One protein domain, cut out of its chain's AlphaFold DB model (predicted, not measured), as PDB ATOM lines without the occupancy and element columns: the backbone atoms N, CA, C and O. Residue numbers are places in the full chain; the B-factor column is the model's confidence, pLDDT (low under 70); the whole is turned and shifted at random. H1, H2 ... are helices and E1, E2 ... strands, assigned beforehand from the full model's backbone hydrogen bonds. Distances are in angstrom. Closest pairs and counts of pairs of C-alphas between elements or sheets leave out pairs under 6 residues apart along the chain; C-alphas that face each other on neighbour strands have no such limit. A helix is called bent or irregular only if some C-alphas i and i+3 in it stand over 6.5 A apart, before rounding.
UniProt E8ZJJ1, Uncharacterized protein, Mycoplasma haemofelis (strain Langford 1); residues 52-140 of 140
ATOM      1  N   LYS A  52     -37.596 -32.995  13.828       78.62
ATOM      2  CA  LYS A  52     -38.373 -31.813  14.200       78.62
ATOM      3  C   LYS A  52     -38.253 -31.596  15.696       78.62
ATOM      4  O   LYS A  52     -38.321 -32.553  16.461       78.62
ATOM      5  N   PHE A  53     -38.170 -30.351  16.156       75.56
ATOM      6  CA  PHE A  53     -38.219 -30.086  17.599       75.56
ATOM      7  C   PHE A  53     -39.528 -30.533  18.255       75.56
ATOM      8  O   PHE A  53     -39.552 -30.799  19.451       75.56
ATOM      9  N   SER A  54     -40.606 -30.678  17.480       69.38
ATOM     10  CA  SER A  54     -41.832 -31.326  17.947       69.38
ATOM     11  C   SER A  54     -41.625 -32.785  18.362       69.38
ATOM     12  O   SER A  54     -42.453 -33.292  19.101       69.38
ATOM     13  N   ASP A  55     -40.551 -33.447  17.916       68.19
ATOM     14  CA  ASP A  55     -40.161 -34.798  18.341       68.19
ATOM     15  C   ASP A  55     -39.350 -34.785  19.651       68.19
ATOM     16  O   ASP A  55     -39.276 -35.805  20.339       68.19
ATOM     17  N   LEU A  56     -38.786 -33.632  20.046       66.81
ATOM     18  CA  LEU A  56     -38.250 -33.388  21.392       66.81
ATOM     19  C   LEU A  56     -39.413 -33.126  22.356       66.81
ATOM     20  O   LEU A  56     -39.528 -32.075  22.985       66.81
ATOM     21  N   VAL A  57     -40.312 -34.100  22.460       56.31
ATOM     22  CA  VAL A  57     -41.355 -34.105  23.481       56.31
ATOM     23  C   VAL A  57     -40.726 -34.618  24.771       56.31
ATOM     24  O   VAL A  57     -40.583 -35.823  24.969       56.31
ATOM     25  N   SER A  58     -40.363 -33.718  25.683       50.62
ATOM     26  CA  SER A  58     -40.490 -34.068  27.100       50.62
ATOM     27  C   SER A  58     -41.989 -34.114  27.435       50.62
ATOM     28  O   SER A  58     -42.741 -33.303  26.888       50.62
ATOM     29  N   PRO A  59     -42.440 -35.102  28.232       45.56
ATOM     30  CA  PRO A  59     -43.857 -35.404  28.436       45.56
ATOM     31  C   PRO A  59     -44.628 -34.169  28.909       45.56
ATOM     32  O   PRO A  59     -44.055 -33.310  29.565       45.56
ATOM     33  N   SER A  60     -45.921 -34.105  28.575       46.34
ATOM     34  CA  SER A  60     -46.891 -33.032  28.872       46.34
ATOM     35  C   SER A  60     -47.097 -32.672  30.358       46.34
ATOM     36  O   SER A  60     -48.104 -32.055  30.702       46.34
ATOM     37  N   ASP A  61     -46.173 -33.041  31.232       51.91
ATOM     38  CA  ASP A  61     -46.139 -32.714  32.646       51.91
ATOM     39  C   ASP A  61     -45.042 -31.663  32.901       51.91
ATOM     40  O   ASP A  61     -44.036 -31.621  32.201       51.91
ATOM     41  N   GLU A  62     -45.212 -30.848  33.941       47.16
ATOM     42  CA  GLU A  62     -44.193 -29.936  34.503       47.16
ATOM     43  C   GLU A  62     -44.127 -28.478  33.988       47.16
ATOM     44  O   GLU A  62     -43.072 -27.954  33.646       47.16
ATOM     45  N   GLY A  63     -45.237 -27.743  34.107       57.00
ATOM     46  CA  GLY A  63     -45.193 -26.311  34.450       57.00
ATOM     47  C   GLY A  63     -44.632 -25.326  33.407       57.00
ATOM     48  O   GLY A  63     -44.215 -25.666  32.303       57.00
ATOM     49  N   GLN A  64     -44.660 -24.038  33.761       59.72
ATOM     50  CA  GLN A  64     -44.121 -22.936  32.955       59.72
ATOM     51  C   GLN A  64     -42.583 -22.942  32.965       59.72
ATOM     52  O   GLN A  64     -41.955 -22.019  33.474       59.72
ATOM     53  N   GLN A  65     -41.962 -24.012  32.468       71.62
ATOM     54  CA  GLN A  65     -40.510 -24.162  32.469       71.62
ATOM     55  C   GLN A  65     -39.918 -23.810  31.102       71.62
ATOM     56  O   GLN A  65     -40.453 -24.158  30.048       71.62
ATOM     57  N   CYS A  66     -38.799 -23.090  31.139       84.31
ATOM     58  CA  CYS A  66     -37.969 -22.825  29.975       84.31
ATOM     59  C   CYS A  66     -37.169 -24.085  29.629       84.31
ATOM     60  O   CYS A  66     -36.624 -24.715  30.532       84.31
ATOM     61  N   LEU A  67     -37.065 -24.437  28.348       87.12
ATOM     62  CA  LEU A  67     -36.282 -25.587  27.891       87.12
ATOM     63  C   LEU A  67     -35.241 -25.140  26.870       87.12
ATOM     64  O   LEU A  67     -35.577 -24.495  25.881       87.12
ATOM     65  N   ILE A  68     -33.983 -25.498  27.105       89.62
ATOM     66  CA  ILE A  68     -32.863 -25.214  26.205       89.62
ATOM     67  C   ILE A  68     -32.288 -26.551  25.743       89.62
ATOM     68  O   ILE A  68     -31.626 -27.245  26.513       89.62
ATOM     69  N   PHE A  69     -32.543 -26.923  24.495       89.62
ATOM     70  CA  PHE A  69     -32.072 -28.158  23.881       89.62
ATOM     71  C   PHE A  69     -30.689 -27.944  23.275       89.62
ATOM     72  O   PHE A  69     -30.545 -27.231  22.288       89.62
ATOM     73  N   TYR A  70     -29.671 -28.589  23.832       91.19
ATOM     74  CA  TYR A  70     -28.352 -28.643  23.220       91.19
ATOM     75  C   TYR A  70     -28.304 -29.750  22.169       91.19
ATOM     76  O   TYR A  70     -28.431 -30.940  22.477       91.19
ATOM     77  N   VAL A  71     -28.106 -29.347  20.922       90.56
ATOM     78  CA  VAL A  71     -28.049 -30.207  19.741       90.56
ATOM     79  C   VAL A  71     -26.703 -30.027  19.045       90.56
ATOM     80  O   VAL A  71     -25.972 -29.071  19.300       90.56
ATOM     81  N   SER A  72     -26.329 -30.983  18.202       87.94
ATOM     82  CA  SER A  72     -25.052 -30.899  17.488       87.94
ATOM     83  C   SER A  72     -25.120 -29.863  16.371       87.94
ATOM     84  O   SER A  72     -24.176 -29.098  16.205       87.94
ATOM     85  N   GLU A  73     -26.245 -29.813  15.662       87.12
ATOM     86  CA  GLU A  73     -26.455 -28.922  14.524       87.12
ATOM     87  C   GLU A  73     -27.924 -28.503  14.441       87.12
ATOM     88  O   GLU A  73     -28.821 -29.283  14.789       87.12
ATOM     89  N   LEU A  74     -28.150 -27.268  13.991       86.31
ATOM     90  CA  LEU A  74     -29.466 -26.766  13.611       86.31
ATOM     91  C   LEU A  74     -29.593 -26.917  12.098       86.31
ATOM     92  O   LEU A  74     -28.689 -26.525  11.368       86.31
ATOM     93  N   GLY A  75     -30.691 -27.509  11.649       81.75
ATOM     94  CA  GLY A  75     -31.005 -27.564  10.227       81.75
ATOM     95  C   GLY A  75     -31.599 -26.245   9.760       81.75
ATOM     96  O   GLY A  75     -32.141 -25.490  10.569       81.75
ATOM     97  N   ASP A  76     -31.551 -25.999   8.454       80.56
ATOM     98  CA  ASP A  76     -32.296 -24.903   7.844       80.56
ATOM     99  C   ASP A  76     -33.801 -25.010   8.171       80.56
ATOM    100  O   ASP A  76     -34.326 -26.122   8.335       80.56
ATOM    101  N   PRO A  77     -34.507 -23.872   8.292       77.75
ATOM    102  CA  PRO A  77     -35.943 -23.888   8.513       77.75
ATOM    103  C   PRO A  77     -36.659 -24.506   7.313       77.75
ATOM    104  O   PRO A  77     -36.288 -24.264   6.162       77.75
ATOM    105  N   ASP A  78     -37.710 -25.280   7.576       76.62
ATOM    106  CA  ASP A  78     -38.591 -25.779   6.522       76.62
ATOM    107  C   ASP A  78     -39.459 -24.653   5.924       76.62
ATOM    108  O   ASP A  78     -39.441 -23.512   6.389       76.62
ATOM    109  N   ASP A  79     -40.279 -24.972   4.915       77.12
ATOM    110  CA  ASP A  79     -41.219 -24.020   4.290       77.12
ATOM    111  C   ASP A  79     -42.203 -23.382   5.297       77.12
ATOM    112  O   ASP A  79     -42.800 -22.339   5.026       77.12
ATOM    113  N   SER A  80     -42.368 -23.997   6.472       71.69
ATOM    114  CA  SER A  80     -43.192 -23.505   7.581       71.69
ATOM    115  C   SER A  80     -42.434 -22.565   8.532       71.69
ATOM    116  O   SER A  80     -43.032 -22.049   9.479       71.69
ATOM    117  N   GLY A  81     -41.135 -22.349   8.314       69.69
ATOM    118  CA  GLY A  81     -40.252 -21.571   9.185       69.69
ATOM    119  C   GLY A  81     -39.794 -22.318  10.442       69.69
ATOM    120  O   GLY A  81     -39.276 -21.688  11.364       69.69
ATOM    121  N   ILE A  82     -40.002 -23.635  10.517       72.25
ATOM    122  CA  ILE A  82     -39.659 -24.464  11.672       72.25
ATOM    123  C   ILE A  82     -38.293 -25.099  11.432       72.25
ATOM    124  O   ILE A  82     -38.057 -25.790  10.443       72.25
ATOM    125  N   TYR A  83     -37.394 -24.907  12.388       78.88
ATOM    126  CA  TYR A  83     -36.046 -25.452  12.321       78.88
ATOM    127  C   TYR A  83     -36.032 -26.939  12.680       78.88
ATOM    128  O   TYR A  83     -36.831 -27.422  13.488       78.88
ATOM    129  N   GLY A  84     -35.111 -27.679  12.076       83.50
ATOM    130  CA  GLY A  84     -34.788 -29.045  12.475       83.50
ATOM    131  C   GLY A  84     -33.556 -29.090  13.377       83.50
ATOM    132  O   GLY A  84     -32.812 -28.118  13.486       83.50
ATOM    133  N   TYR A  85     -33.300 -30.236  14.004       86.25
ATOM    134  CA  TYR A  85     -32.058 -30.471  14.742       86.25
ATOM    135  C   TYR A  85     -31.453 -31.841  14.460       86.25
ATOM    136  O   TYR A  85     -32.158 -32.814  14.190       86.25
ATOM    137  N   GLU A  86     -30.134 -31.938  14.592       85.81
ATOM    138  CA  GLU A  86     -29.408 -33.202  14.530       85.81
ATOM    139  C   GLU A  86     -28.588 -33.430  15.806       85.81
ATOM    140  O   GLU A  86     -28.030 -32.508  16.408       85.81
ATOM    141  N   GLY A  87     -28.515 -34.694  16.236       82.81
ATOM    142  CA  GLY A  87     -27.614 -35.117  17.304       82.81
ATOM    143  C   GLY A  87     -27.892 -34.426  18.638       82.81
ATOM    144  O   GLY A  87     -26.988 -33.789  19.179       82.81
ATOM    145  N   TYR A  88     -29.126 -34.537  19.148       87.19
ATOM    146  CA  TYR A  88     -29.498 -34.079  20.493       87.19
ATOM    147  C   TYR A  88     -28.534 -34.622  21.549       87.19
ATOM    148  O   TYR A  88     -28.253 -35.822  21.589       87.19
ATOM    149  N   ARG A  89     -28.037 -33.724  22.401       86.69
ATOM    150  CA  ARG A  89     -27.031 -34.025  23.420       86.69
ATOM    151  C   ARG A  89     -27.598 -33.919  24.822       86.69
ATOM    152  O   ARG A  89     -27.382 -34.827  25.618       86.69
ATOM    153  N   ASN A  90     -28.277 -32.816  25.133       87.62
ATOM    154  CA  ASN A  90     -28.815 -32.573  26.470       87.62
ATOM    155  C   ASN A  90     -29.924 -31.507  26.464       87.62
ATOM    156  O   ASN A  90     -30.048 -30.764  25.493       87.62
ATOM    157  N   THR A  91     -30.696 -31.401  27.548       88.19
ATOM    158  CA  THR A  91     -31.671 -30.319  27.769       88.19
ATOM    159  C   THR A  91     -31.398 -29.653  29.106       88.19
ATOM    160  O   THR A  91     -31.179 -30.343  30.096       88.19
ATOM    161  N   PHE A  92     -31.475 -28.326  29.142       88.69
ATOM    162  CA  PHE A  92     -31.327 -27.527  30.356       88.69
ATOM    163  C   PHE A  92     -32.623 -26.785  30.674       88.69
ATOM    164  O   PHE A  92     -33.332 -26.338  29.768       88.69
ATOM    165  N   LYS A  93     -32.913 -26.623  31.964       85.94
ATOM    166  CA  LYS A  93     -34.105 -25.929  32.473       85.94
ATOM    167  C   LYS A  93     -33.848 -24.449  32.778       85.94
ATOM    168  O   LYS A  93     -34.775 -23.694  33.071       85.94
ATOM    169  N   SER A  94     -32.590 -24.001  32.729       86.94
ATOM    170  CA  SER A  94     -32.221 -22.599  32.946       86.94
ATOM    171  C   SER A  94     -30.962 -22.191  32.178       86.94
ATOM    172  O   SER A  94     -30.115 -23.024  31.855       86.94
ATOM    173  N   LYS A  95     -30.796 -20.879  31.948       89.62
ATOM    174  CA  LYS A  95     -29.550 -20.316  31.396       89.62
ATOM    175  C   LYS A  95     -28.331 -20.674  32.241       89.62
ATOM    176  O   LYS A  95     -27.281 -20.990  31.701       89.62
ATOM    177  N   LEU A  96     -28.479 -20.594  33.564       89.75
ATOM    178  CA  LEU A  96     -27.386 -20.820  34.504       89.75
ATOM    179  C   LEU A  96     -26.882 -22.264  34.422       89.75
ATOM    180  O   LEU A  96     -25.678 -22.488  34.409       89.75
ATOM    181  N   GLU A  97     -27.802 -23.220  34.311       90.25
ATOM    182  CA  GLU A  97     -27.485 -24.637  34.126       90.25
ATOM    183  C   GLU A  97     -26.749 -24.880  32.801       90.25
ATOM    184  O   GLU A  97     -25.684 -25.497  32.797       90.25
ATOM    185  N   ALA A  98     -27.252 -24.317  31.695       90.81
ATOM    186  CA  ALA A  98     -26.593 -24.411  30.393       90.81
ATOM    187  C   ALA A  98     -25.177 -23.809  30.422       90.81
ATOM    188  O   ALA A  98     -24.233 -24.421  29.919       90.81
ATOM    189  N   LEU A  99     -25.007 -22.640  31.055       92.69
ATOM    190  CA  LEU A  99     -23.699 -22.007  31.223       92.69
ATOM    191  C   LEU A  99     -22.763 -22.875  32.047       92.69
ATOM    192  O   LEU A  99     -21.633 -23.079  31.630       92.69
ATOM    193  N   GLN A 100     -23.194 -23.404  33.190       93.50
ATOM    194  CA  GLN A 100     -22.325 -24.217  34.043       93.50
ATOM    195  C   GLN A 100     -21.796 -25.460  33.319       93.50
ATOM    196  O   GLN A 100     -20.593 -25.718  33.369       93.50
ATOM    197  N   GLU A 101     -22.661 -26.172  32.598       92.00
ATOM    198  CA  GLU A 101     -22.294 -27.403  31.890       92.00
ATOM    199  C   GLU A 101     -21.464 -27.135  30.624       92.00
ATOM    200  O   GLU A 101     -20.511 -27.860  30.323       92.00
ATOM    201  N   LEU A 102     -21.782 -26.078  29.870       91.12
ATOM    202  CA  LEU A 102     -21.156 -25.806  28.572       91.12
ATOM    203  C   LEU A 102     -20.051 -24.745  28.613       91.12
ATOM    204  O   LEU A 102     -19.384 -24.534  27.597       91.12
ATOM    205  N   LYS A 103     -19.753 -24.149  29.773       90.50
ATOM    206  CA  LYS A 103     -18.621 -23.219  29.939       90.50
ATOM    207  C   LYS A 103     -17.294 -23.841  29.517       90.50
ATOM    208  O   LYS A 103     -16.501 -23.199  28.839       90.50
ATOM    209  N   SER A 104     -17.072 -25.114  29.848       89.56
ATOM    210  CA  SER A 104     -15.878 -25.867  29.420       89.56
ATOM    211  C   SER A 104     -15.824 -26.077  27.905       89.56
ATOM    212  O   SER A 104     -14.752 -26.244  27.332       89.56
ATOM    213  N   SER A 105     -16.982 -26.033  27.244       88.00
ATOM    214  CA  SER A 105     -17.100 -26.034  25.787       88.00
ATOM    215  C   SER A 105     -17.003 -24.622  25.195       88.00
ATOM    216  O   SER A 105     -17.151 -24.478  23.984       88.00
ATOM    217  N   GLY A 106     -16.729 -23.593  26.000       89.75
ATOM    218  CA  GLY A 106     -16.582 -22.204  25.567       89.75
ATOM    219  C   GLY A 106     -17.904 -21.482  25.328       89.75
ATOM    220  O   GLY A 106     -17.929 -20.604  24.480       89.75
ATOM    221  N   LEU A 107     -19.004 -21.903  25.966       91.25
ATOM    222  CA  LEU A 107     -20.262 -21.146  25.949       91.25
ATOM    223  C   LEU A 107     -20.126 -19.914  26.841       91.25
ATOM    224  O   LEU A 107     -19.777 -20.043  28.020       91.25
ATOM    225  N   GLU A 108     -20.418 -18.743  26.291       91.69
ATOM    226  CA  GLU A 108     -20.387 -17.478  27.014       91.69
ATOM    227  C   GLU A 108     -21.807 -16.980  27.307       91.69
ATOM    228  O   GLU A 108     -22.776 -17.322  26.631       91.69
ATOM    229  N   GLU A 109     -21.952 -16.143  28.336       89.38
ATOM    230  CA  GLU A 109     -23.255 -15.555  28.681       89.38
ATOM    231  C   GLU A 109     -23.827 -14.721  27.525       89.38
ATOM    232  O   GLU A 109     -25.035 -14.735  27.283       89.38
ATOM    233  N   SER A 110     -22.946 -14.079  26.753       89.88
ATOM    234  CA  SER A 110     -23.286 -13.322  25.549       89.88
ATOM    235  C   SER A 110     -23.964 -14.159  24.463       89.88
ATOM    236  O   SER A 110     -24.810 -13.626  23.745       89.88
ATOM    237  N   ASP A 111     -23.658 -15.456  24.367       89.19
ATOM    238  CA  ASP A 111     -24.272 -16.371  23.392       89.19
ATOM    239  C   ASP A 111     -25.723 -16.733  23.765       89.19
ATOM    240  O   ASP A 111     -26.512 -17.178  22.929       89.19
ATOM    241  N   LEU A 112     -26.092 -16.525  25.033       89.06
ATOM    242  CA  LEU A 112     -27.416 -16.810  25.587       89.06
ATOM    243  C   LEU A 112     -28.247 -15.545  25.827       89.06
ATOM    244  O   LEU A 112     -29.251 -15.594  26.548       89.06
ATOM    245  N   ASN A 113     -27.852 -14.404  25.258       87.19
ATOM    246  CA  ASN A 113     -28.580 -13.142  25.414       87.19
ATOM    247  C   ASN A 113     -30.041 -13.251  24.952       87.19
ATOM    248  O   ASN A 113     -30.936 -12.711  25.598       87.19
ATOM    249  N   GLU A 114     -30.276 -14.008  23.881       86.00
ATOM    250  CA  GLU A 114     -31.590 -14.192  23.255       86.00
ATOM    251  C   GLU A 114     -32.469 -15.212  23.985       86.00
ATOM    252  O   GLU A 114     -33.695 -15.189  23.873       86.00
ATOM    253  N   VAL A 115     -31.851 -16.096  24.774       88.19
ATOM    254  CA  VAL A 115     -32.592 -17.014  25.632       88.19
ATOM    255  C   VAL A 115     -33.351 -16.173  26.653       88.19
ATOM    256  O   VAL A 115     -32.797 -15.278  27.274       88.19
ATOM    257  N   LEU A 116     -34.626 -16.435  26.878       86.69
ATOM    258  CA  LEU A 116     -35.403 -15.771  27.924       86.69
ATOM    259  C   LEU A 116     -36.056 -16.862  28.761       86.69
ATOM    260  O   LEU A 116     -37.048 -17.460  28.344       86.69
ATOM    261  N   CYS A 117     -35.436 -17.142  29.909       82.62
ATOM    262  CA  CYS A 117     -35.866 -18.138  30.883       82.62
ATOM    263  C   CYS A 117     -36.109 -17.466  32.237       82.62
ATOM    264  O   CYS A 117     -35.326 -16.612  32.652       82.62
ATOM    265  N   GLY A 118     -37.170 -17.876  32.925       75.69
ATOM    266  CA  GLY A 118     -37.575 -17.367  34.234       75.69
ATOM    267  C   GLY A 118     -39.097 -17.321  34.347       75.69
ATOM    268  O   GLY A 118     -39.787 -17.371  33.327       75.69
ATOM    269  N   ASP A 119     -39.616 -17.186  35.566       73.88
ATOM    270  CA  ASP A 119     -41.060 -17.256  35.845       73.88
ATOM    271  C   ASP A 119     -41.889 -16.232  35.043       73.88
ATOM    272  O   ASP A 119     -43.038 -16.483  34.698       73.88
ATOM    273  N   GLY A 120     -41.295 -15.090  34.676       76.00
ATOM    274  CA  GLY A 120     -41.954 -14.042  33.886       76.00
ATOM    275  C   GLY A 120     -42.038 -14.295  32.376       76.00
ATOM    276  O   GLY A 120     -42.694 -13.527  31.675       76.00
ATOM    277  N   TYR A 121     -41.378 -15.332  31.849       78.88
ATOM    278  CA  TYR A 121     -41.289 -15.584  30.402       78.88
ATOM    279  C   TYR A 121     -42.140 -16.762  29.917       78.88
ATOM    280  O   TYR A 121     -42.300 -16.920  28.703       78.88
ATOM    281  N   GLY A 122     -42.717 -17.532  30.845       76.31
ATOM    282  CA  GLY A 122     -43.548 -18.697  30.558       76.31
ATOM    283  C   GLY A 122     -42.771 -19.875  29.960       76.31
ATOM    284  O   GLY A 122     -41.544 -19.952  30.037       76.31
ATOM    285  N   SER A 123     -43.504 -20.800  29.338       79.31
ATOM    286  CA  SER A 123     -42.927 -21.946  28.630       79.31
ATOM    287  C   SER A 123     -42.312 -21.492  27.308       79.31
ATOM    288  O   SER A 123     -43.023 -21.292  26.322       79.31
ATOM    289  N   ARG A 124     -40.987 -21.331  27.276       84.19
ATOM    290  CA  ARG A 124     -40.229 -21.041  26.053       84.19
ATOM    291  C   ARG A 124     -39.236 -22.146  25.769       84.19
ATOM    292  O   ARG A 124     -38.680 -22.733  26.696       84.19
ATOM    293  N   ARG A 125     -39.014 -22.410  24.488       85.50
ATOM    294  CA  ARG A 125     -38.093 -23.440  24.030       85.50
ATOM    295  C   ARG A 125     -37.027 -22.803  23.164       85.50
ATOM    296  O   ARG A 125     -37.315 -21.926  22.355       85.50
ATOM    297  N   TYR A 126     -35.799 -23.241  23.374       88.44
ATOM    298  CA  TYR A 126     -34.645 -22.790  22.625       88.44
ATOM    299  C   TYR A 126     -33.829 -23.990  22.197       88.44
ATOM    300  O   TYR A 126     -33.717 -24.966  22.935       88.44
ATOM    301  N   ALA A 127     -33.226 -23.896  21.029       89.50
ATOM    302  CA  ALA A 127     -32.208 -24.805  20.569       89.50
ATOM    303  C   ALA A 127     -30.857 -24.101  20.617       89.50
ATOM    304  O   ALA A 127     -30.742 -22.940  20.231       89.50
ATOM    305  N   LEU A 128     -29.850 -24.808  21.108       91.56
ATOM    306  CA  LEU A 128     -28.477 -24.351  21.217       91.56
ATOM    307  C   LEU A 128     -27.596 -25.331  20.445       91.56
ATOM    308  O   LEU A 128     -27.673 -26.537  20.679       91.56
ATOM    309  N   SER A 129     -26.742 -24.836  19.562       91.94
ATOM    310  CA  SER A 129     -25.759 -25.644  18.840       91.94
ATOM    311  C   SER A 129     -24.392 -24.971  18.842       91.94
ATOM    312  O   SER A 129     -24.264 -23.768  19.086       91.94
ATOM    313  N   LYS A 130     -23.347 -25.767  18.598       90.56
ATOM    314  CA  LYS A 130     -21.980 -25.269  18.449       90.56
ATOM    315  C   LYS A 130     -21.421 -25.705  17.106       90.56
ATOM    316  O   LYS A 130     -21.007 -26.854  16.954       90.56
ATOM    317  N   GLU A 131     -21.327 -24.771  16.172       83.75
ATOM    318  CA  GLU A 131     -20.859 -25.026  14.813       83.75
ATOM    319  C   GLU A 131     -19.681 -24.111  14.469       83.75
ATOM    320  O   GLU A 131     -19.691 -22.913  14.752       83.75
ATOM    321  N   GLY A 132     -18.607 -24.675  13.906       81.12
ATOM    322  CA  GLY A 132     -17.431 -23.890  13.506       81.12
ATOM    323  C   GLY A 132     -16.767 -23.107  14.649       81.12
ATOM    324  O   GLY A 132     -16.117 -22.094  14.410       81.12
ATOM    325  N   GLY A 133     -16.953 -23.545  15.901       81.75
ATOM    326  CA  GLY A 133     -16.448 -22.855  17.091       81.75
ATOM    327  C   GLY A 133     -17.334 -21.716  17.605       81.75
ATOM    328  O   GLY A 133     -17.002 -21.146  18.639       81.75
ATOM    329  N   ARG A 134     -18.454 -21.417  16.938       87.38
ATOM    330  CA  ARG A 134     -19.422 -20.392  17.342       87.38
ATOM    331  C   ARG A 134     -20.667 -21.049  17.925       87.38
ATOM    332  O   ARG A 134     -21.111 -22.085  17.429       87.38
ATOM    333  N   TRP A 135     -21.216 -20.444  18.967       91.38
ATOM    334  CA  TRP A 135     -22.505 -20.853  19.508       91.38
ATOM    335  C   TRP A 135     -23.632 -20.194  18.730       91.38
ATOM    336  O   TRP A 135     -23.538 -19.029  18.342       91.38
ATOM    337  N   GLN A 136     -24.678 -20.967  18.482       89.88
ATOM    338  CA  GLN A 136     -25.897 -20.503  17.846       89.88
ATOM    339  C   GLN A 136     -27.073 -20.867  18.739       89.88
ATOM    340  O   GLN A 136     -27.176 -22.000  19.210       89.88
ATOM    341  N   THR A 137     -27.952 -19.896  18.946       89.38
ATOM    342  CA  THR A 137     -29.167 -20.042  19.737       89.38
ATOM    343  C   THR A 137     -30.357 -19.700  18.854       89.38
ATOM    344  O   THR A 137     -30.300 -18.759  18.070       89.38
ATOM    345  N   MET A 138     -31.441 -20.453  18.991       86.62
ATOM    346  CA  MET A 138     -32.671 -20.248  18.239       86.62
ATOM    347  C   MET A 138     -33.883 -20.499  19.123       86.62
ATOM    348  O   MET A 138     -33.911 -21.488  19.847       86.62
ATOM    349  N   GLN A 139     -34.898 -19.638  19.057       85.94
ATOM    350  CA  GLN A 139     -36.195 -19.936  19.660       85.94
ATOM    351  C   GLN A 139     -36.976 -20.935  18.793       85.94
ATOM    352  O   GLN A 139     -36.979 -20.827  17.569       85.94
ATOM    353  N   VAL A 140     -37.640 -21.885  19.451       78.19
ATOM    354  CA  VAL A 140     -38.412 -22.982  18.852       78.19
ATOM    355  C   VAL A 140     -39.867 -22.929  19.301       78.19
ATOM    356  O   VAL A 140     -40.104 -22.637  20.499       78.19
TER     357      VAL A 140
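Overview. This is residues 52 to 140 of the 140 residues of an uncharacterized protein of Mycoplasma haemofelis (strain Langford 1) (UniProt E8ZJJ1). A mixed four-stranded sheet, order E3, E1, E4, E5, has helix H1 over one face, and the loop with E2 lies beyond the sheet from H1. H1 and the sheet make two layers, a helix on one face of a sheet, and short H2 grazes the sheet. The printed part has 89 residues, with E1, E2, E3, H1, H2, E4 and E5 along the chain; the class is mixed, helices and strands, with 38 residues in named elements, under half. It is compact, radius of gyration of the C-alphas 12.6 A, spanning 33 by 32 by 20 A.

Arrangement. Inner strands E1, residues 67 to 70, and E4, residues 125 to 131, are parallel at 18 degrees, with N 69 and O 126 2.8 A apart. Edge strand E3, residues 90 to 92, is antiparallel to E1 at 148 degrees, with N 92 and O 68 2.8 A apart. E5, residues 134 to 139, forms a hairpin with E4, with N 127 and O 138 2.8 A apart. H1, residues 95 to 105, runs along the strands at a height over the sheet of 9.5 A; its closest C-alpha pair with E3 is Ala 98 and Phe 92, 5.7 A. H1 is irregular, C-alphas 101 and 104 being 7.0 A apart, with 5 of 7 O i to N i+4 pairs within hydrogen-bond range. H2, residues 109 to 112, is too short for such a pair; its closest C-alpha pair with E5 is Asp 111 and Trp 135, 6.2 A. E2, residues 84 to 86, pairs with no named strand; E2 and E4 are near each other, while E2 and H1 are apart.

Along the chain. E1 begins at C-alpha 67 (-36.282, -25.587, 27.891). E4 is 19.6 A long, E5 16.9 A and H1 14.8 A. E5 ends at C-alpha 139 (-36.195, -19.936, 19.660).

Size, cuts and confidence. The C-alphas farthest apart, of Asp 79 and Ser 104, are 35.7 A apart. The printed part has no cut; the links E1 to E2 and H2 to E4 are long. The model's pLDDT is under 70 at residues 54 to 64 and 81.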